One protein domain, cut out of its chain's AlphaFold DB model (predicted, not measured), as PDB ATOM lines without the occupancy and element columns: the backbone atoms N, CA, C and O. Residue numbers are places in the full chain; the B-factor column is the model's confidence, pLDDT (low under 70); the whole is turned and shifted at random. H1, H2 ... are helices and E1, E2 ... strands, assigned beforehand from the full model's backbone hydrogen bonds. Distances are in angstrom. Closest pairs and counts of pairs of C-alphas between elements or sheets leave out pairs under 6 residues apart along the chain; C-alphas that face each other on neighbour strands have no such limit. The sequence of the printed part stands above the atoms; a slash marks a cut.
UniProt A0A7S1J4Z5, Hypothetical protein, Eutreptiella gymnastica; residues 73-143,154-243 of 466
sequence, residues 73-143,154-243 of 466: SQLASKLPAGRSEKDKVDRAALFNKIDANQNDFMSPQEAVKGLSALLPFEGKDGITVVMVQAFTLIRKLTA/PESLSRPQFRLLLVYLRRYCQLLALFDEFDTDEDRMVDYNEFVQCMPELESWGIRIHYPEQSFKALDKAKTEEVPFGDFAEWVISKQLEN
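This is residues 73 to 143 and 154 to 243 of the 466 residues of the protein "Hypothetical protein" of Eutreptiella gymnastica (UniProt A0A7S1J4Z5). One long helix, H5, runs through the middle of the domain and joins two ends: at one, H2 and H4 pack across its first half, with H3 touching both of them; at the other, E1 and E2 form a small two-stranded ribbon with the short helices H6 and H8 near it. H9 crosses H5 between these ends and reaches both H4 and H8, while H1 packs side by side with residues 169 to 177 of H5. The 161 printed residues hold nine named helices and two named strands, in the order H1 H2 H3 H4 H5 E1 H6 H7 H8 E2 H9; the sheet is antiparallel and the class is mostly helix. The whole is compact, with a radius of gyration of the C-alphas of 16.1 A, and spans 47 by 31 by 30 A, only just elongated.

H1 is residues 73 to 78, beginning at C-alpha 73 (257.204, 277.116, 470.230). H2, residues 85 to 98, measures 20.1 A from first to last C-alpha, and H3 is residues 108 to 115. H4, residues 127 to 141, measures 20.9 A. H5, residues 159 to 182, measures 35.3 A and begins at C-alpha 159 (269.700, 290.784, 486.165). E1 is residues 189 to 191, H6 192 to 197, H7 199 to 204, H8 212 to 219 and E2 226 to 228. H9, residues 229 to 241, measures 18.0 A and ends at C-alpha 241 (267.665, 293.370, 470.366).

H5 is the hub, touching four helices. H1 touches it at a shallow tilt of 16 degrees, opposite ways; the closest C-alphas, of Ala 76 and Arg 170, are 4.6 A apart. H4 touches residues 161 to 169 of H5 at a steep tilt of 56 degrees, with the C-alphas of Ala 134 and Leu 165 closest at 6.4 A. H9 touches residues 164 to 175 of H5 at a steep tilt of 50 degrees, closest at Tyr 172 and Ala 233, whose C-alphas are 6.4 A apart. H2 and H5 only just touch, with 3 pairs of C-alphas within 8 A, closest at Arg 91 and Arg 163, 7.4 A. In the antiparallel pair E1 and E2, N 190 and O 227 are 2.7 A apart, within hydrogen-bond range. H6 touches H8, with the C-alphas of Tyr 192 and Phe 216 closest at 6.7 A. H7 touches no helix. Every O i to N i+4 pair is within hydrogen-bond range in H1, H2, H3, H4, H6, H7, H8 and H9, and 18 of 20 are in H5.

The C-alphas farthest apart, of Gln 102 and Glu 213, are 47.5 A apart. Residues 144 to 153 are not printed, and C-alphas 143 and 154 are 11.4 A apart across the cut. The link from H3 to H4, 11 residues, is long. Mean pLDDT of the printed part is 84.3; residues 122 to 125, 143, 184, 210 and 243 are under 70.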
ATOM      1  N   SER A  73     258.163 276.062 469.874       78.56
ATOM      2  CA  SER A  73     257.204 277.116 470.230       78.56
ATOM      3  C   SER A  73     256.702 276.979 471.675       78.56
ATOM      4  O   SER A  73     256.535 277.980 472.377       78.56
ATOM      5  N   GLN A  74     256.494 275.746 472.151       80.19
ATOM      6  CA  GLN A  74     256.119 275.482 473.542       80.19
ATOM      7  C   GLN A  74     257.270 275.809 474.500       80.19
ATOM      8  O   GLN A  74     257.027 276.419 475.541       80.19
ATOM      9  N   LEU A  75     258.516 275.476 474.152       82.94
ATOM     10  CA  LEU A  75     259.694 275.866 474.940       82.94
ATOM     11  C   LEU A  75     259.860 277.390 474.994       82.94
ATOM     12  O   LEU A  75     259.997 277.952 476.079       82.94
ATOM     13  N   ALA A  76     259.722 278.072 473.854       84.00
ATOM     14  CA  ALA A  76     259.757 279.529 473.771       84.00
ATOM     15  C   ALA A  76     258.702 280.196 474.674       84.00
ATOM     16  O   ALA A  76     258.957 281.246 475.262       84.00
ATOM     17  N   SER A  77     257.516 279.592 474.812       83.88
ATOM     18  CA  SER A  77     256.446 280.112 475.677       83.88
ATOM     19  C   SER A  77     256.725 279.974 477.181       83.88
ATOM     20  O   SER A  77     256.130 280.701 477.972       83.88
ATOM     21  N   LYS A  78     257.632 279.070 477.581       86.62
ATOM     22  CA  LYS A  78     258.003 278.839 478.988       86.62
ATOM     23  C   LYS A  78     259.069 279.806 479.504       86.62
ATOM     24  O   LYS A  78     259.283 279.870 480.711       86.62
ATOM     25  N   LEU A  79     259.753 280.532 478.619       89.69
ATOM     26  CA  LEU A  79     260.792 281.486 479.003       89.69
ATOM     27  C   LEU A  79     260.158 282.827 479.428       89.69
ATOM     28  O   LEU A  79     259.474 283.444 478.604       89.69
ATOM     29  N   PRO A  80     260.407 283.327 480.659       91.38
ATOM     30  CA  PRO A  80     259.807 284.562 481.180       91.38
ATOM     31  C   PRO A  80     260.512 285.820 480.634       91.38
ATOM     32  O   PRO A  80     261.118 286.625 481.349       91.38
ATOM     33  N   ALA A  81     260.471 285.966 479.312       86.38
ATOM     34  CA  ALA A  81     261.144 287.018 478.557       86.38
ATOM     35  C   ALA A  81     260.292 288.289 478.387       86.38
ATOM     36  O   ALA A  81     260.793 289.312 477.920       86.38
ATOM     37  N   GLY A  82     258.996 288.232 478.710       80.00
ATOM     38  CA  GLY A  82     258.083 289.357 478.534       80.00
ATOM     39  C   GLY A  82     258.228 290.452 479.598       80.00
ATOM     40  O   GLY A  82     259.041 290.384 480.527       80.00
ATOM     41  N   ARG A  83     257.412 291.500 479.435       83.62
ATOM     42  CA  ARG A  83     257.354 292.669 480.331       83.62
ATOM     43  C   ARG A  83     256.192 292.620 481.324       83.62
ATOM     44  O   ARG A  83     256.004 293.575 482.074       83.62
ATOM     45  N   SER A  84     255.392 291.552 481.306       86.50
ATOM     46  CA  SER A  84     254.263 291.424 482.226       86.50
ATOM     47  C   SER A  84     254.751 291.297 483.669       86.50
ATOM     48  O   SER A  84     255.874 290.862 483.919       86.50
ATOM     49  N   GLU A  85     253.901 291.645 484.635       85.19
ATOM     50  CA  GLU A  85     254.254 291.500 486.051       85.19
ATOM     51  C   GLU A  85     254.545 290.036 486.415       85.19
ATOM     52  O   GLU A  85     255.485 289.738 487.144       85.19
ATOM     53  N   LYS A  86     253.808 289.105 485.796       89.56
ATOM     54  CA  LYS A  86     254.075 287.669 485.884       89.56
ATOM     55  C   LYS A  86     255.475 287.322 485.363       89.56
ATOM     56  O   LYS A  86     256.213 286.643 486.065       89.56
ATOM     57  N   ASP A  87     255.864 287.819 484.186       87.56
ATOM     58  CA  ASP A  87     257.204 287.567 483.630       87.56
ATOM     59  C   ASP A  87     258.311 288.119 484.529       87.56
ATOM     60  O   ASP A  87     259.364 287.501 484.650       87.56
ATOM     61  N   LYS A  88     258.100 289.276 485.167       88.56
ATOM     62  CA  LYS A  88     259.072 289.846 486.111       88.56
ATOM     63  C   LYS A  88     259.276 288.933 487.318       88.56
ATOM     64  O   LYS A  88     260.421 288.645 487.662       88.56
ATOM     65  N   VAL A  89     258.184 288.455 487.916       91.38
ATOM     66  CA  VAL A  89     258.217 287.526 489.057       91.38
ATOM     67  C   VAL A  89     258.857 286.195 488.658       91.38
ATOM     68  O   VAL A  89     259.794 285.744 489.315       91.38
ATOM     69  N   ASP A  90     258.405 285.598 487.554       91.94
ATOM     70  CA  ASP A  90     258.892 284.302 487.074       91.94
ATOM     71  C   ASP A  90     260.382 284.380 486.686       91.94
ATOM     72  O   ASP A  90     261.158 283.475 486.999       91.94
ATOM     73  N   ARG A  91     260.824 285.490 486.076       93.62
ATOM     74  CA  ARG A  91     262.238 285.740 485.751       93.62
ATOM     75  C   ARG A  91     263.098 285.931 486.992       93.62
ATOM     76  O   ARG A  91     264.191 285.374 487.037       93.62
ATOM     77  N   ALA A  92     262.634 286.686 487.987       91.56
ATOM     78  CA  ALA A  92     263.369 286.872 489.237       91.56
ATOM     79  C   ALA A  92     263.531 285.542 489.991       91.56
ATOM     80  O   ALA A  92     264.627 285.221 490.449       91.56
ATOM     81  N   ALA A  93     262.467 284.733 490.051       92.62
ATOM     82  CA  ALA A  93     262.508 283.398 490.639       92.62
ATOM     83  C   ALA A  93     263.462 282.463 489.880       92.62
ATOM     84  O   ALA A  93     264.233 281.728 490.502       92.62
ATOM     85  N   LEU A  94     263.446 282.510 488.543       93.56
ATOM     86  CA  LEU A  94     264.360 281.737 487.706       93.56
ATOM     87  C   LEU A  94     265.817 282.164 487.913       93.56
ATOM     88  O   LEU A  94     266.666 281.297 488.092       93.56
ATOM     89  N   PHE A  95     266.099 283.471 487.946       93.94
ATOM     90  CA  PHE A  95     267.439 283.995 488.211       93.94
ATOM     91  C   PHE A  95     267.964 283.480 489.554       93.94
ATOM     92  O   PHE A  95     269.012 282.849 489.595       93.94
ATOM     93  N   ASN A  96     267.191 283.643 490.632       92.62
ATOM     94  CA  ASN A  96     267.592 283.225 491.981       92.62
ATOM     95  C   ASN A  96     267.799 281.709 492.105       92.62
ATOM     96  O   ASN A  96     268.569 281.251 492.942       92.62
ATOM     97  N   LYS A  97     267.089 280.913 491.299       92.00
ATOM     98  CA  LYS A  97     267.273 279.459 491.259       92.00
ATOM     99  C   LYS A  97     268.591 279.063 490.585       92.00
ATOM    100  O   LYS A  97     269.136 278.009 490.910       92.00
ATOM    101  N   ILE A  98     269.049 279.850 489.612       92.50
ATOM    102  CA  ILE A  98     270.239 279.558 488.806       92.50
ATOM    103  C   ILE A  98     271.499 280.181 489.422       92.50
ATOM    104  O   ILE A  98     272.553 279.548 489.381       92.50
ATOM    105  N   ASP A  99     271.386 281.376 490.006       91.12
ATOM    106  CA  ASP A  99     272.449 282.068 490.739       91.12
ATOM    107  C   ASP A  99     272.747 281.336 492.057       91.12
ATOM    108  O   ASP A  99     272.223 281.646 493.128       91.12
ATOM    109  N   ALA A 100     273.566 280.290 491.955       84.25
ATOM    110  CA  ALA A 100     273.868 279.390 493.060       84.25
ATOM    111  C   ALA A 100     274.713 280.060 494.150       84.25
ATOM    112  O   ALA A 100     274.693 279.617 495.300       84.25
ATOM    113  N   ASN A 101     275.478 281.087 493.784       85.19
ATOM    114  CA  ASN A 101     276.406 281.772 494.673       85.19
ATOM    115  C   ASN A 101     275.811 283.069 495.275       85.19
ATOM    116  O   ASN A 101     276.418 283.633 496.186       85.19
ATOM    117  N   GLN A 102     274.619 283.482 494.817       86.88
ATOM    118  CA  GLN A 102     273.855 284.638 495.300       86.88
ATOM    119  C   GLN A 102     274.625 285.962 495.198       86.88
ATOM    120  O   GLN A 102     274.501 286.826 496.069       86.88
ATOM    121  N   ASN A 103     275.449 286.122 494.161       87.00
ATOM    122  CA  ASN A 103     276.207 287.350 493.925       87.00
ATOM    123  C   ASN A 103     275.468 288.359 493.030       87.00
ATOM    124  O   ASN A 103     276.055 289.393 492.720       87.00
ATOM    125  N   ASP A 104     274.223 288.079 492.620       88.44
ATOM    126  CA  ASP A 104     273.417 288.883 491.686       88.44
ATOM    127  C   ASP A 104     273.989 288.967 490.252       88.44
ATOM    128  O   ASP A 104     273.538 289.773 489.429       88.44
ATOM    129  N   PHE A 105     274.935 288.089 489.910       90.56
ATOM    130  CA  PHE A 105     275.528 287.956 488.583       90.56
ATOM    131  C   PHE A 105     275.516 286.506 488.103       90.56
ATOM    132  O   PHE A 105     276.056 285.597 488.722       90.56
ATOM    133  N   MET A 106     274.985 286.292 486.906       93.19
ATOM    134  CA  MET A 106     274.902 284.961 486.325       93.19
ATOM    135  C   MET A 106     276.140 284.627 485.498       93.19
ATOM    136  O   MET A 106     276.347 285.224 484.438       93.19
ATOM    137  N   SER A 107     276.939 283.650 485.927       91.31
ATOM    138  CA  SER A 107     278.045 283.142 485.106       91.31
ATOM    139  C   SER A 107     277.542 282.290 483.925       91.31
ATOM    140  O   SER A 107     276.449 281.712 483.989       91.31
ATOM    141  N   PRO A 108     278.331 282.142 482.841       90.75
ATOM    142  CA  PRO A 108     277.983 281.239 481.742       90.75
ATOM    143  C   PRO A 108     277.767 279.792 482.198       90.75
ATOM    144  O   PRO A 108     276.857 279.117 481.717       90.75
ATOM    145  N   GLN A 109     278.576 279.307 483.143       89.44
ATOM    146  CA  GLN A 109     278.478 277.941 483.658       89.44
ATOM    147  C   GLN A 109     277.172 277.730 484.433       89.44
ATOM    148  O   GLN A 109     276.520 276.698 484.262       89.44
ATOM    149  N   GLU A 110     276.768 278.705 485.250       91.50
ATOM    150  CA  GLU A 110     275.479 278.681 485.948       91.50
ATOM    151  C   GLU A 110     274.318 278.715 484.959       91.50
ATOM    152  O   GLU A 110     273.431 277.869 485.056       91.50
ATOM    153  N   ALA A 111     274.354 279.604 483.962       91.62
ATOM    154  CA  ALA A 111     273.321 279.686 482.933       91.62
ATOM    155  C   ALA A 111     273.163 278.364 482.165       91.62
ATOM    156  O   ALA A 111     272.051 277.846 482.062       91.62
ATOM    157  N   VAL A 112     274.263 277.775 481.680       90.25
ATOM    158  CA  VAL A 112     274.253 276.477 480.979       90.25
ATOM    159  C   VAL A 112     273.677 275.386 481.879       90.25
ATOM    160  O   VAL A 112     272.754 274.672 481.483       90.25
ATOM    161  N   LYS A 113     274.164 275.271 483.119       88.62
ATOM    162  CA  LYS A 113     273.698 274.250 484.066       88.62
ATOM    163  C   LYS A 113     272.219 274.433 484.410       88.62
ATOM    164  O   LYS A 113     271.474 273.458 484.430       88.62
ATOM    165  N   GLY A 114     271.795 275.667 484.659       88.06
ATOM    166  CA  GLY A 114     270.449 276.016 485.104       88.06
ATOM    167  C   GLY A 114     269.386 275.936 484.012       88.06
ATOM    168  O   GLY A 114     268.238 275.594 484.305       88.06
ATOM    169  N   LEU A 115     269.757 276.214 482.760       88.44
ATOM    170  CA  LEU A 115     268.830 276.251 481.626       88.44
ATOM    171  C   LEU A 115     268.863 274.978 480.771       88.44
ATOM    172  O   LEU A 115     267.905 274.747 480.043       88.44
ATOM    173  N   SER A 116     269.870 274.106 480.907       85.12
ATOM    174  CA  SER A 116     269.953 272.832 480.159       85.12
ATOM    175  C   SER A 116     268.745 271.914 480.356       85.12
ATOM    176  O   SER A 116     268.287 271.279 479.414       85.12
ATOM    177  N   ALA A 117     268.169 271.889 481.561       77.75
ATOM    178  CA  ALA A 117     266.961 271.113 481.843       77.75
ATOM    179  C   ALA A 117     265.685 271.730 481.236       77.75
ATOM    180  O   ALA A 117     264.684 271.036 481.068       77.75
ATOM    181  N   LEU A 118     265.697 273.035 480.951       78.25
ATOM    182  CA  LEU A 118     264.576 273.759 480.347       78.25
ATOM    183  C   LEU A 118     264.680 273.818 478.822       78.25
ATOM    184  O   LEU A 118     263.654 273.900 478.156       78.25
ATOM    185  N   LEU A 119     265.900 273.778 478.287       82.25
ATOM    186  CA  LEU A 119     266.217 273.881 476.871       82.25
ATOM    187  C   LEU A 119     267.084 272.677 476.480       82.25
ATOM    188  O   LEU A 119     268.313 272.760 476.567       82.25
ATOM    189  N   PRO A 120     266.465 271.551 476.073       74.56
ATOM    190  CA  PRO A 120     267.174 270.331 475.707       74.56
ATOM    191  C   PRO A 120     267.778 270.460 474.300       74.56
ATOM    192  O   PRO A 120     267.429 269.719 473.386       74.56
ATOM    193  N   PHE A 121     268.644 271.453 474.096       74.56
ATOM    194  CA  PHE A 121     269.376 271.592 472.846       74.56
ATOM    195  C   PHE A 121     270.409 270.464 472.715       74.56
ATOM    196  O   PHE A 121     271.241 270.270 473.604       74.56
ATOM    197  N   GLU A 122     270.381 269.755 471.588       65.56
ATOM    198  CA  GLU A 122     271.263 268.624 471.285       65.56
ATOM    199  C   GLU A 122     272.041 268.847 469.974       65.56
ATOM    200  O   GLU A 122     271.636 269.621 469.097       65.56
ATOM    201  N   GLY A 123     273.152 268.120 469.817       65.62
ATOM    202  CA  GLY A 123     273.946 268.112 468.586       65.62
ATOM    203  C   GLY A 123     274.777 269.381 468.377       65.62
ATOM    204  O   GLY A 123     275.359 269.910 469.325       65.62
ATOM    205  N   LYS A 124     274.858 269.851 467.121       57.00
ATOM    206  CA  LYS A 124     275.654 271.027 466.717       57.00
ATOM    207  C   LYS A 124     275.195 272.336 467.387       57.00
ATOM    208  O   LYS A 124     276.025 273.208 467.602       57.00
ATOM    209  N   ASP A 125     273.935 272.407 467.821       62.00
ATOM    210  CA  ASP A 125     273.372 273.543 468.570       62.00
ATOM    211  C   ASP A 125     273.296 273.281 470.075       62.00
ATOM    212  O   ASP A 125     272.444 273.839 470.759       62.00
ATOM    213  N   GLY A 126     274.149 272.405 470.619       73.69
ATOM    214  CA  GLY A 126     274.163 272.114 472.052       73.69
ATOM    215  C   GLY A 126     274.150 273.399 472.885       73.69
ATOM    216  O   GLY A 126     274.808 274.375 472.531       73.69
ATOM    217  N   ILE A 127     273.409 273.402 473.999       78.50
ATOM    218  CA  ILE A 127     273.095 274.622 474.768       78.50
ATOM    219  C   ILE A 127     274.317 275.501 475.072       78.50
ATOM    220  O   ILE A 127     274.207 276.721 475.111       78.50
ATOM    221  N   THR A 128     275.496 274.903 475.233       83.50
ATOM    222  CA  THR A 128     276.763 275.619 475.399       83.50
ATOM    223  C   THR A 128     277.073 276.570 474.237       83.50
ATOM    224  O   THR A 128     277.470 277.703 474.488       83.50
ATOM    225  N   VAL A 129     276.877 276.151 472.983       82.62
ATOM    226  CA  VAL A 129     277.144 276.962 471.781       82.62
ATOM    227  C   VAL A 129     276.196 278.158 471.728       82.62
ATOM    228  O   VAL A 129     276.650 279.301 471.662       82.62
ATOM    229  N   VAL A 130     274.893 277.901 471.873       85.94
ATOM    230  CA  VAL A 130     273.853 278.943 471.894       85.94
ATOM    231  C   VAL A 130     274.110 279.946 473.022       85.94
ATOM    232  O   VAL A 130     273.975 281.153 472.835       85.94
ATOM    233  N   MET A 131     274.538 279.470 474.195       88.50
ATOM    234  CA  MET A 131     274.885 280.333 475.327       88.50
ATOM    235  C   MET A 131     276.107 281.205 475.048       88.50
ATOM    236  O   MET A 131     276.086 282.385 475.386       88.50
ATOM    237  N   VAL A 132     277.155 280.669 474.417       88.00
ATOM    238  CA  VAL A 132     278.342 281.458 474.049       88.00
ATOM    239  C   VAL A 132     277.960 282.597 473.100       88.00
ATOM    240  O   VAL A 132     278.363 283.742 473.334       88.00
ATOM    241  N   GLN A 133     277.142 282.318 472.083       87.69
ATOM    242  CA  GLN A 133     276.636 283.338 471.158       87.69
ATOM    243  C   GLN A 133     275.782 284.383 471.888       87.69
ATOM    244  O   GLN A 133     276.036 285.584 471.775       87.69
ATOM    245  N   ALA A 134     274.834 283.937 472.718       91.19
ATOM    246  CA  ALA A 134     273.949 284.821 473.469       91.19
ATOM    247  C   ALA A 134     274.718 285.767 474.404       91.19
ATOM    248  O   ALA A 134     274.508 286.980 474.372       91.19
ATOM    249  N   PHE A 135     275.643 285.237 475.211       91.25
ATOM    250  CA  PHE A 135     276.458 286.035 476.131       91.25
ATOM    251  C   PHE A 135     277.321 287.045 475.375       91.25
ATOM    252  O   PHE A 135     277.400 288.207 475.774       91.25
ATOM    253  N   THR A 136     277.939 286.627 474.269       88.94
ATOM    254  CA  THR A 136     278.768 287.509 473.439       88.94
ATOM    255  C   THR A 136     277.948 288.675 472.892       88.94
ATOM    256  O   THR A 136     278.343 289.835 473.045       88.94
ATOM    257  N   LEU A 137     276.775 288.389 472.323       87.56
ATOM    258  CA  LEU A 137     275.896 289.405 471.753       87.56
ATOM    259  C   LEU A 137     275.361 290.368 472.819       87.56
ATOM    260  O   LEU A 137     275.448 291.580 472.643       87.56
ATOM    261  N   ILE A 138     274.846 289.855 473.939       89.75
ATOM    262  CA  ILE A 138     274.275 290.691 475.008       89.75
ATOM    263  C   ILE A 138     275.329 291.651 475.535       89.75
ATOM    264  O   ILE A 138     275.073 292.845 475.618       89.75
ATOM    265  N   ARG A 139     276.545 291.168 475.801       85.62
ATOM    266  CA  ARG A 139     277.641 292.021 476.269       85.62
ATOM    267  C   ARG A 139     278.016 293.102 475.267       85.62
ATOM    268  O   ARG A 139     278.296 294.224 475.676       85.62
ATOM    269  N   LYS A 140     278.027 292.773 473.973       85.38
ATOM    270  CA  LYS A 140     278.274 293.747 472.903       85.38
ATOM    271  C   LYS A 140     277.203 294.840 472.897       85.38
ATOM    272  O   LYS A 140     277.539 296.006 472.729       85.38
ATOM    273  N   LEU A 141     275.939 294.471 473.105       80.25
ATOM    274  CA  LEU A 141     274.807 295.402 473.118       80.25
ATOM    275  C   LEU A 141     274.700 296.208 474.420       80.25
ATOM    276  O   LEU A 141     274.227 297.339 474.402       80.25
ATOM    277  N   THR A 142     275.150 295.653 475.547       80.25
ATOM    278  CA  THR A 142     275.052 296.271 476.879       80.25
ATOM    279  C   THR A 142     276.400 296.708 477.439       80.25
ATOM    280  O   THR A 142     276.554 296.761 478.663       80.25
ATOM    281  N   ALA A 143     277.385 296.980 476.578       67.56
ATOM    282  CA  ALA A 143     278.711 297.435 476.979       67.56
ATOM    283  C   ALA A 143     278.584 298.734 477.793       67.56
ATOM    284  O   ALA A 143     278.431 299.828 477.258       67.56
ATOM    285  N   PRO A 154     284.209 288.538 484.430       82.69
ATOM    286  CA  PRO A 154     283.921 289.636 483.519       82.69
ATOM    287  C   PRO A 154     282.696 289.380 482.657       82.69
ATOM    288  O   PRO A 154     281.917 290.309 482.486       82.69
ATOM    289  N   GLU A 155     282.527 288.150 482.170       84.62
ATOM    290  CA  GLU A 155     281.476 287.639 481.289       84.62
ATOM    291  C   GLU A 155     280.102 287.435 481.944       84.62
ATOM    292  O   GLU A 155     279.129 287.235 481.222       84.62
ATOM    293  N   SER A 156     279.993 287.531 483.271       89.56
ATOM    294  CA  SER A 156     278.730 287.293 483.984       89.56
ATOM    295  C   SER A 156     277.661 288.333 483.631       89.56
ATOM    296  O   SER A 156     277.981 289.498 483.383       89.56
ATOM    297  N   LEU A 157     276.388 287.947 483.641       91.06
ATOM    298  CA  LEU A 157     275.268 288.832 483.311       91.06
ATOM    299  C   LEU A 157     274.605 289.382 484.576       91.06
ATOM    300  O   LEU A 157     274.262 288.612 485.471       91.06
ATOM    301  N   SER A 158     274.379 290.695 484.631       90.38
ATOM    302  CA  SER A 158     273.486 291.304 485.624       90.38
ATOM    303  C   SER A 158     272.031 290.884 485.372       90.38
ATOM    304  O   SER A 158     271.696 290.355 484.308       90.38
ATOM    305  N   ARG A 159     271.128 291.118 486.327       88.50
ATOM    306  CA  ARG A 159     269.700 290.784 486.165       88.50
ATOM    307  C   ARG A 159     269.058 291.411 484.901       88.50
ATOM    308  O   ARG A 159     268.457 290.650 484.127       88.50
ATOM    309  N   PRO A 160     269.298 292.699 484.555       87.19
ATOM    310  CA  PRO A 160     268.800 293.262 483.297       87.19
ATOM    311  C   PRO A 160     269.368 292.555 482.059       87.19
ATOM    312  O   PRO A 160     268.653 292.323 481.083       87.19
ATOM    313  N   GLN A 161     270.642 292.159 482.103       90.31
ATOM    314  CA  GLN A 161     271.291 291.403 481.030       90.31
ATOM    315  C   GLN A 161     270.744 289.966 480.938       90.31
ATOM    316  O   GLN A 161     270.578 289.436 479.841       90.31
ATOM    317  N   PHE A 162     270.369 289.349 482.061       92.50
ATOM    318  CA  PHE A 162     269.708 288.045 482.083       92.50
ATOM    319  C   PHE A 162     268.315 288.084 481.446       92.50
ATOM    320  O   PHE A 162     267.921 287.144 480.755       92.50
ATOM    321  N   ARG A 163     267.564 289.184 481.587       91.25
ATOM    322  CA  ARG A 163     266.326 289.363 480.810       91.25
ATOM    323  C   ARG A 163     266.604 289.288 479.309       91.25
ATOM    324  O   ARG A 163     265.869 288.598 478.606       91.25
ATOM    325  N   LEU A 164     267.646 289.963 478.825       90.38
ATOM    326  CA  LEU A 164     268.022 289.915 477.408       90.38
ATOM    327  C   LEU A 164     268.451 288.508 476.980       90.38
ATOM    328  O   LEU A 164     268.110 288.099 475.874       90.38
ATOM    329  N   LEU A 165     269.091 287.736 477.866       93.50
ATOM    330  CA  LEU A 165     269.379 286.315 477.634       93.50
ATOM    331  C   LEU A 165     268.102 285.513 477.397       93.50
ATOM    332  O   LEU A 165     268.019 284.757 476.433       93.50
ATOM    333  N   LEU A 166     267.075 285.701 478.224       92.31
ATOM    334  CA  LEU A 166     265.802 285.005 478.037       92.31
ATOM    335  C   LEU A 166     265.071 285.450 476.765       92.31
ATOM    336  O   LEU A 166     264.446 284.617 476.108       92.31
ATOM    337  N   VAL A 167     265.154 286.733 476.398       90.12
ATOM    338  CA  VAL A 167     264.627 287.227 475.114       90.12
ATOM    339  C   VAL A 167     265.359 286.549 473.961       90.12
ATOM    340  O   VAL A 167     264.695 285.992 473.090       90.12
ATOM    341  N   TYR A 168     266.693 286.525 473.988       92.38
ATOM    342  CA  TYR A 168     267.512 285.854 472.981       92.38
ATOM    343  C   TYR A 168     267.108 284.384 472.831       92.38
ATOM    344  O   TYR A 168     266.729 283.962 471.743       92.38
ATOM    345  N   LEU A 169     267.096 283.619 473.927       91.81
ATOM    346  CA  LEU A 169     266.777 282.188 473.907       91.81
ATOM    347  C   LEU A 169     265.350 281.924 473.413       91.81
ATOM    348  O   LEU A 169     265.117 280.986 472.653       91.81
ATOM    349  N   ARG A 170     264.391 282.779 473.784       90.81
ATOM    350  CA  ARG A 170     263.016 282.686 473.287       90.81
ATOM    351  C   ARG A 170     262.951 282.879 471.777       90.81
ATOM    352  O   ARG A 170     262.258 282.111 471.115       90.81
ATOM    353  N   ARG A 171     263.652 283.880 471.240       89.00
ATOM    354  CA  ARG A 171     263.710 284.133 469.793       89.00
ATOM    355  C   ARG A 171     264.444 283.022 469.057       89.00
ATOM    356  O   ARG A 171     263.959 282.580 468.026       89.00
ATOM    357  N   TYR A 172     265.528 282.513 469.628       90.56
ATOM    358  CA  TYR A 172     266.277 281.388 469.077       90.56
ATOM    359  C   TYR A 172     265.394 280.140 468.934       90.56
ATOM    360  O   TYR A 172     265.319 279.558 467.859       90.56
ATOM    361  N   CYS A 173     264.618 279.784 469.967       87.44
ATOM    362  CA  CYS A 173     263.637 278.699 469.862       87.44
ATOM    363  C   CYS A 173     262.548 278.983 468.816       87.44
ATOM    364  O   CYS A 173     262.130 278.077 468.108       87.44
ATOM    365  N   GLN A 174     262.067 280.224 468.700       86.81
ATOM    366  CA  GLN A 174     261.095 280.568 467.658       86.81
ATOM    367  C   GLN A 174     261.689 280.422 466.251       86.81
ATOM    368  O   GLN A 174     260.971 279.996 465.353       86.81
ATOM    369  N   LEU A 175     262.974 280.746 466.069       87.69
ATOM    370  CA  LEU A 175     263.664 280.583 464.790       87.69
ATOM    371  C   LEU A 175     263.907 279.123 464.467       87.69
ATOM    372  O   LEU A 175     263.686 278.745 463.331       87.69
ATOM    373  N   LEU A 176     264.277 278.297 465.445       86.19
ATOM    374  CA  LEU A 176     264.365 276.850 465.240       86.19
ATOM    375  C   LEU A 176     263.018 276.262 464.814       86.19
ATOM    376  O   LEU A 176     262.964 275.466 463.889       86.19
ATOM    377  N   ALA A 177     261.923 276.694 465.454       83.75
ATOM    378  CA  ALA A 177     260.578 276.251 465.087       83.75
ATOM    379  C   ALA A 177     260.227 276.594 463.634       83.75
ATOM    380  O   ALA A 177     259.577 275.801 462.968       83.75
ATOM    381  N   LEU A 178     260.624 277.790 463.189       82.62
ATOM    382  CA  LEU A 178     260.426 278.261 461.823       82.62
ATOM    383  C   LEU A 178     261.326 277.501 460.843       82.62
ATOM    384  O   LEU A 178     260.880 277.073 459.788       82.62
ATOM    385  N   PHE A 179     262.593 277.331 461.206       82.69
ATOM    386  CA  PHE A 179     263.608 276.724 460.362       82.69
ATOM    387  C   PHE A 179     263.331 275.239 460.113       82.69
ATOM    388  O   PHE A 179     263.468 274.798 458.983       82.69
ATOM    389  N   ASP A 180     262.797 274.511 461.101       79.75
ATOM    390  CA  ASP A 180     262.334 273.124 460.938       79.75
ATOM    391  C   ASP A 180     261.291 272.942 459.805       79.75
ATOM    392  O   ASP A 180     261.074 271.813 459.358       79.75
ATOM    393  N   GLU A 181     260.615 274.012 459.357       76.50
ATOM    394  CA  GLU A 181     259.654 273.966 458.245       76.50
ATOM    395  C   GLU A 181     260.318 274.070 456.863       76.50
ATOM    396  O   GLU A 181     259.775 273.531 455.894       76.50
ATOM    397  N   PHE A 182     261.474 274.732 456.768       77.25
ATOM    398  CA  PHE A 182     262.139 275.049 455.498       77.25
ATOM    399  C   PHE A 182     263.490 274.348 455.311       77.25
ATOM    400  O   PHE A 182     263.878 274.151 454.165       77.25
ATOM    401  N   ASP A 183     264.142 273.916 456.396       76.81
ATOM    402  CA  ASP A 183     265.327 273.044 456.405       76.81
ATOM    403  C   ASP A 183     264.929 271.634 455.945       76.81
ATOM    404  O   ASP A 183     264.530 270.752 456.722       76.81
ATOM    405  N   THR A 184     264.913 271.456 454.624       66.94
ATOM    406  CA  THR A 184     264.386 270.234 454.004       66.94
ATOM    407  C   THR A 184     265.383 269.080 453.985       66.94
ATOM    408  O   THR A 184     264.954 267.931 453.815       66.94
ATOM    409  N   ASP A 185     266.677 269.352 454.151       74.75
ATOM    410  CA  ASP A 185     267.745 268.352 454.140       74.75
ATOM    411  C   ASP A 185     268.380 268.088 455.519       74.75
ATOM    412  O   ASP A 185     269.125 267.112 455.659       74.75
ATOM    413  N   GLU A 186     267.949 268.823 456.548       73.94
ATOM    414  CA  GLU A 186     268.311 268.655 457.960       73.94
ATOM    415  C   GLU A 186     269.808 268.861 458.230       73.94
ATOM    416  O   GLU A 186     270.365 268.308 459.191       73.94
ATOM    417  N   ASP A 187     270.489 269.628 457.380       78.75
ATOM    418  CA  ASP A 187     271.932 269.836 457.462       78.75
ATOM    419  C   ASP A 187     272.336 270.904 458.506       78.75
ATOM    420  O   ASP A 187     273.497 270.946 458.958       78.75
ATOM    421  N   ARG A 188     271.338 271.658 458.997       81.31
ATOM    422  CA  ARG A 188     271.444 272.806 459.912       81.31
ATOM    423  C   ARG A 188     272.241 273.984 459.352       81.31
ATOM    424  O   ARG A 188     272.871 274.739 460.107       81.31
ATOM    425  N   MET A 189     272.204 274.143 458.044       86.31
ATOM    426  CA  MET A 189     272.752 275.258 457.299       86.31
ATOM    427  C   MET A 189     271.602 275.960 456.590       86.31
ATOM    428  O   MET A 189     270.622 275.348 456.215       86.31
ATOM    429  N   VAL A 190     271.703 277.272 456.452       87.69
ATOM    430  CA  VAL A 190     270.731 278.083 455.733       87.69
ATOM    431  C   VAL A 190     271.304 278.342 454.354       87.69
ATOM    432  O   VAL A 190     272.293 279.077 454.235       87.69
ATOM    433  N   ASP A 191     270.694 277.772 453.324       89.25
ATOM    434  CA  ASP A 191     270.989 278.130 451.940       89.25
ATOM    435  C   ASP A 191     270.244 279.417 451.523       89.25
ATOM    436  O   ASP A 191     269.414 279.981 452.249       89.25
ATOM    437  N   TYR A 192     270.541 279.932 450.326       87.25
ATOM    438  CA  TYR A 192     269.887 281.150 449.841       87.25
ATOM    439  C   TYR A 192     268.365 280.993 449.651       87.25
ATOM    440  O   TYR A 192     267.609 281.944 449.868       87.25
ATOM    441  N   ASN A 193     267.890 279.815 449.245       85.50
ATOM    442  CA  ASN A 193     266.468 279.559 449.023       85.50
ATOM    443  C   ASN A 193     265.700 279.470 450.343       85.50
ATOM    444  O   ASN A 193     264.583 279.978 450.434       85.50
ATOM    445  N   GLU A 194     266.272 278.833 451.355       87.50
ATOM    446  CA  GLU A 194     265.733 278.730 452.712       87.50
ATOM    447  C   GLU A 194     265.709 280.096 453.387       87.50
ATOM    448  O   GLU A 194     264.704 280.482 453.988       87.50
ATOM    449  N   PHE A 195     266.769 280.884 453.195       88.25
ATOM    450  CA  PHE A 195     266.816 282.271 453.636       88.25
ATOM    451  C   PHE A 195     265.664 283.094 453.044       88.25
ATOM    452  O   PHE A 195     264.978 283.800 453.784       88.25
ATOM    453  N   VAL A 196     265.414 282.983 451.732       85.50
ATOM    454  CA  VAL A 196     264.298 283.673 451.057       85.50
ATOM    455  C   VAL A 196     262.941 283.164 451.544       85.50
ATOM    456  O   VAL A 196     262.033 283.967 451.752       85.50
ATOM    457  N   GLN A 197     262.798 281.855 451.762       83.00
ATOM    458  CA  GLN A 197     261.558 281.262 452.269       83.00
ATOM    459  C   GLN A 197     261.205 281.742 453.679       83.00
ATOM    460  O   GLN A 197     260.031 281.957 453.944       83.00
ATOM    461  N   CYS A 198     262.197 281.996 454.537       84.25
ATOM    462  CA  CYS A 198     261.976 282.522 455.887       84.25
ATOM    463  C   CYS A 198     261.632 284.026 455.924       84.25
ATOM    464  O   CYS A 198     261.231 284.544 456.971       84.25
ATOM    465  N   MET A 199     261.835 284.774 454.831       83.56
ATOM    466  CA  MET A 199     261.673 286.236 454.821       83.56
ATOM    467  C   MET A 199     260.280 286.732 455.246       83.56
ATOM    468  O   MET A 199     260.238 287.689 456.021       83.56
ATOM    469  N   PRO A 200     259.148 286.151 454.797       82.44
ATOM    470  CA  PRO A 200     257.816 286.617 455.193       82.44
ATOM    471  C   PRO A 200     257.595 286.570 456.713       82.44
ATOM    472  O   PRO A 200     257.022 287.485 457.312       82.44
ATOM    473  N   GLU A 201     258.094 285.529 457.370       81.56
ATOM    474  CA  GLU A 201     257.999 285.361 458.811       81.56
ATOM    475  C   GLU A 201     258.951 286.311 459.539       81.56
ATOM    476  O   GLU A 201     258.548 286.925 460.531       81.56
ATOM    477  N   LEU A 202     260.158 286.540 459.013       82.81
ATOM    478  CA  LEU A 202     261.059 287.581 459.521       82.81
ATOM    479  C   LEU A 202     260.445 288.987 459.403       82.81
ATOM    480  O   LEU A 202     260.560 289.791 460.333       82.81
ATOM    481  N   GLU A 203     259.710 289.281 458.328       80.62
ATOM    482  CA  GLU A 203     258.971 290.540 458.186       80.62
ATOM    483  C   GLU A 203     257.884 290.683 459.253       80.62
ATOM    484  O   GLU A 203     257.744 291.755 459.851       80.62
ATOM    485  N   SER A 204     257.158 289.601 459.560       76.62
ATOM    486  CA  SER A 204     256.166 289.583 460.648       76.62
ATOM    487  C   SER A 204     256.792 289.853 462.022       76.62
ATOM    488  O   SER A 204     256.131 290.325 462.950       76.62
ATOM    489  N   TRP A 205     258.096 289.608 462.144       73.31
ATOM    490  CA  TRP A 205     258.909 289.883 463.323       73.31
ATOM    491  C   TRP A 205     259.556 291.276 463.310       73.31
ATOM    492  O   TRP A 205     260.352 291.591 464.200       73.31
ATOM    493  N   GLY A 206     259.205 292.114 462.330       72.56
ATOM    494  CA  GLY A 206     259.702 293.479 462.169       72.56
ATOM    495  C   GLY A 206     261.057 293.578 461.468       72.56
ATOM    496  O   GLY A 206     261.646 294.659 461.442       72.56
ATOM    497  N   ILE A 207     261.562 292.481 460.901       76.75
ATOM    498  CA  ILE A 207     262.854 292.419 460.215       76.75
ATOM    499  C   ILE A 207     262.591 292.455 458.712       76.75
ATOM    500  O   ILE A 207     262.244 291.453 458.100       76.75
ATOM    501  N   ARG A 208     262.740 293.639 458.112       75.50
ATOM    502  CA  ARG A 208     262.566 293.820 456.666       75.50
ATOM    503  C   ARG A 208     263.885 293.621 455.936       75.50
ATOM    504  O   ARG A 208     264.845 294.360 456.168       75.50
ATOM    505  N   ILE A 209     263.918 292.648 455.031       73.19
ATOM    506  CA  ILE A 209     265.102 292.299 454.241       73.19
ATOM    507  C   ILE A 209     264.873 292.782 452.809       73.19
ATOM    508  O   ILE A 209     264.209 292.133 452.010       73.19
ATOM    509  N   HIS A 210     265.410 293.959 452.485       60.59
ATOM    510  CA  HIS A 210     265.182 294.595 451.182       60.59
ATOM    511  C   HIS A 210     266.082 294.044 450.064       60.59
ATOM    512  O   HIS A 210     265.687 294.092 448.901       60.59
ATOM    513  N   TYR A 211     267.274 293.541 450.414       72.31
ATOM    514  CA  TYR A 211     268.271 292.990 449.487       72.31
ATOM    515  C   TYR A 211     268.674 291.592 449.947       72.31
ATOM    516  O   TYR A 211     269.683 291.461 450.651       72.31
ATOM    517  N   PRO A 212     267.897 290.553 449.605       76.06
ATOM    518  CA  PRO A 212     268.145 289.215 450.117       76.06
ATOM    519  C   PRO A 212     269.521 288.689 449.715       76.06
ATOM    520  O   PRO A 212     270.272 288.260 450.582       76.06
ATOM    521  N   GLU A 213     269.922 288.836 448.449       75.31
ATOM    522  CA  GLU A 213     271.242 288.384 447.978       75.31
ATOM    523  C   GLU A 213     272.407 289.052 448.714       75.31
ATOM    524  O   GLU A 213     273.390 288.403 449.058       75.31
ATOM    525  N   GLN A 214     272.321 290.363 448.956       78.00
ATOM    526  CA  GLN A 214     273.386 291.106 449.635       78.00
ATOM    527  C   GLN A 214     273.421 290.777 451.126       78.00
ATOM    528  O   GLN A 214     274.498 290.632 451.701       78.00
ATOM    529  N   SER A 215     272.246 290.629 451.738       79.06
ATOM    530  CA  SER A 215     272.112 290.251 453.146       79.06
ATOM    531  C   SER A 215     272.659 288.845 453.374       79.06
ATOM    532  O   SER A 215     273.439 288.638 454.298       79.06
ATOM    533  N   PHE A 216     272.336 287.912 452.477       83.50
ATOM    534  CA  PHE A 216     272.846 286.549 452.514       83.50
ATOM    535  C   PHE A 216     274.356 286.492 452.255       83.50
ATOM    536  O   PHE A 216     275.076 285.875 453.022       83.50
ATOM    537  N   LYS A 217     274.888 287.230 451.271       83.81
ATOM    538  CA  LYS A 217     276.349 287.333 451.057       83.81
ATOM    539  C   LYS A 217     277.096 287.935 452.249       83.81
ATOM    540  O   LYS A 217     278.256 287.607 452.473       83.81
ATOM    541  N   ALA A 218     276.469 288.844 452.994       80.25
ATOM    542  CA  ALA A 218     277.056 289.408 454.208       80.25
ATOM    543  C   ALA A 218     277.044 288.416 455.387       80.25
ATOM    544  O   ALA A 218     277.899 288.506 456.274       80.25
ATOM    545  N   LEU A 219     276.081 287.490 455.393       84.44
ATOM    546  CA  LEU A 219     275.987 286.371 456.329       84.44
ATOM    547  C   LEU A 219     276.993 285.264 455.984       84.44
ATOM    548  O   LEU A 219     277.738 284.828 456.859       84.44
ATOM    549  N   ASP A 220     277.081 284.886 454.707       88.25
ATOM    550  CA  ASP A 220     277.999 283.882 454.163       88.25
ATOM    551  C   ASP A 220     279.429 284.429 454.017       88.25
ATOM    552  O   ASP A 220     279.998 284.596 452.934       88.25
ATOM    553  N   LYS A 221     280.045 284.729 455.161       83.25
ATOM    554  CA  LYS A 221     281.433 285.208 455.225       83.25
ATOM    555  C   LYS A 221     282.426 284.166 454.711       83.25
ATOM    556  O   LYS A 221     283.501 284.541 454.240       83.25
ATOM    557  N   ALA A 222     282.081 282.885 454.832       81.31
ATOM    558  CA  ALA A 222     282.902 281.769 454.384       81.31
ATOM    559  C   ALA A 222     282.833 281.559 452.861       81.31
ATOM    560  O   ALA A 222     283.727 280.915 452.311       81.31
ATOM    561  N   LYS A 223     281.847 282.168 452.182       86.00
ATOM    562  CA  LYS A 223     281.559 281.996 450.751       86.00
ATOM    563  C   LYS A 223     281.290 280.534 450.405       86.00
ATOM    564  O   LYS A 223     281.770 280.039 449.384       86.00
ATOM    565  N   THR A 224     280.596 279.845 451.301       87.25
ATOM    566  CA  THR A 224     280.232 278.433 451.182       87.25
ATOM    567  C   THR A 224     278.890 278.228 450.490       87.25
ATOM    568  O   THR A 224     278.541 277.088 450.236       87.25
ATOM    569  N   GLU A 225     278.165 279.307 450.168       86.44
ATOM    570  CA  GLU A 225     276.774 279.310 449.676       86.44
ATOM    571  C   GLU A 225     275.745 278.818 450.714       86.44
ATOM    572  O   GLU A 225     274.540 278.866 450.478       86.44
ATOM    573  N   GLU A 226     276.232 278.463 451.900       88.44
ATOM    574  CA  GLU A 226     275.510 277.937 453.053       88.44
ATOM    575  C   GLU A 226     275.971 278.688 454.308       88.44
ATOM    576  O   GLU A 226     277.171 278.913 454.499       88.44
ATOM    577  N   VAL A 227     275.036 279.062 455.183       88.06
ATOM    578  CA  VAL A 227     275.312 279.789 456.432       88.06
ATOM    579  C   VAL A 227     274.941 278.915 457.628       88.06
ATOM    580  O   VAL A 227     273.795 278.490 457.708       88.06
ATOM    581  N   PRO A 228     275.822 278.685 458.617       89.00
ATOM    582  CA  PRO A 228     275.435 277.952 459.821       89.00
ATOM    583  C   PRO A 228     274.215 278.583 460.502       89.00
ATOM    584  O   PRO A 228     274.193 279.797 460.727       89.00
ATOM    585  N   PHE A 229     273.225 277.775 460.896       87.88
ATOM    586  CA  PHE A 229     271.992 278.289 461.506       87.88
ATOM    587  C   PHE A 229     272.256 279.220 462.701       87.88
ATOM    588  O   PHE A 229     271.603 280.252 462.842       87.88
ATOM    589  N   GLY A 230     273.250 278.909 463.539       85.75
ATOM    590  CA  GLY A 230     273.637 279.763 464.665       85.75
ATOM    591  C   GLY A 230     274.048 281.184 464.253       85.75
ATOM    592  O   GLY A 230     273.677 282.140 464.932       85.75
ATOM    593  N   ASP A 231     274.756 281.338 463.132       87.31
ATOM    594  CA  ASP A 231     275.196 282.644 462.621       87.31
ATOM    595  C   ASP A 231     274.013 283.433 462.044       87.31
ATOM    596  O   ASP A 231     273.871 284.637 462.288       87.31
ATOM    597  N   PHE A 232     273.116 282.746 461.333       90.06
ATOM    598  CA  PHE A 232     271.853 283.320 460.875       90.06
ATOM    599  C   PHE A 232     270.979 283.770 462.056       90.06
ATOM    600  O   PHE A 232     270.504 284.908 462.082       90.06
ATOM    601  N   ALA A 233     270.816 282.927 463.077       90.12
ATOM    602  CA  ALA A 233     270.032 283.239 464.264       90.12
ATOM    603  C   ALA A 233     270.622 284.419 465.050       90.12
ATOM    604  O   ALA A 233     269.877 285.311 465.462       90.12
ATOM    605  N   GLU A 234     271.947 284.485 465.221       87.75
ATOM    606  CA  GLU A 234     272.611 285.645 465.825       87.75
ATOM    607  C   GLU A 234     272.297 286.927 465.043       87.75
ATOM    608  O   GLU A 234     271.907 287.934 465.641       87.75
ATOM    609  N   TRP A 235     272.411 286.890 463.713       88.75
ATOM    610  CA  TRP A 235     272.120 288.040 462.862       88.75
ATOM    611  C   TRP A 235     270.674 288.519 463.012       88.75
ATOM    612  O   TRP A 235     270.456 289.698 463.302       88.75
ATOM    613  N   VAL A 236     269.695 287.618 462.913       89.06
ATOM    614  CA  VAL A 236     268.269 287.941 463.079       89.06
ATOM    615  C   VAL A 236     267.998 288.543 464.463       89.06
ATOM    616  O   VAL A 236     267.400 289.616 464.583       89.06
ATOM    617  N   ILE A 237     268.456 287.876 465.525       89.88
ATOM    618  CA  ILE A 237     268.156 288.275 466.904       89.88
ATOM    619  C   ILE A 237     268.861 289.588 467.261       89.88
ATOM    620  O   ILE A 237     268.272 290.422 467.954       89.88
ATOM    621  N   SER A 238     270.074 289.829 466.752       86.69
ATOM    622  CA  SER A 238     270.791 291.092 466.966       86.69
ATOM    623  C   SER A 238     269.975 292.301 466.505       86.69
ATOM    624  O   SER A 238     269.845 293.269 467.253       86.69
ATOM    625  N   LYS A 239     269.307 292.209 465.346       84.06
ATOM    626  CA  LYS A 239     268.442 293.272 464.810       84.06
ATOM    627  C   LYS A 239     267.194 293.530 465.637       84.06
ATOM    628  O   LYS A 239     266.719 294.664 465.697       84.06
ATOM    629  N   GLN A 240     266.676 292.511 466.313       80.06
ATOM    630  CA  GLN A 240     265.556 292.691 467.234       80.06
ATOM    631  C   GLN A 240     266.001 293.314 468.557       80.06
ATOM    632  O   GLN A 240     265.315 294.191 469.082       80.06
ATOM    633  N   LEU A 241     267.147 292.883 469.089       77.12
ATOM    634  CA  LEU A 241     267.665 293.370 470.366       77.12
ATOM    635  C   LEU A 241     268.222 294.801 470.285       77.12
ATOM    636  O   LEU A 241     268.124 295.518 471.275       77.12
ATOM    637  N   GLU A 242     268.714 295.258 469.125       72.19
ATOM    638  CA  GLU A 242     269.108 296.664 468.875       72.19
ATOM    639  C   GLU A 242     267.976 297.674 469.201       72.19
ATOM    640  O   GLU A 242     268.238 298.845 469.488       72.19
ATOM    641  N   ASN A 243     266.716 297.224 469.196       63.44
ATOM    642  CA  ASN A 243     265.536 298.042 469.478       63.44
ATOM    643  C   ASN A 243     264.922 297.802 470.873       63.44
ATOM    644  O   ASN A 243     263.934 298.450 471.223       63.44
TER     645      ASN A 243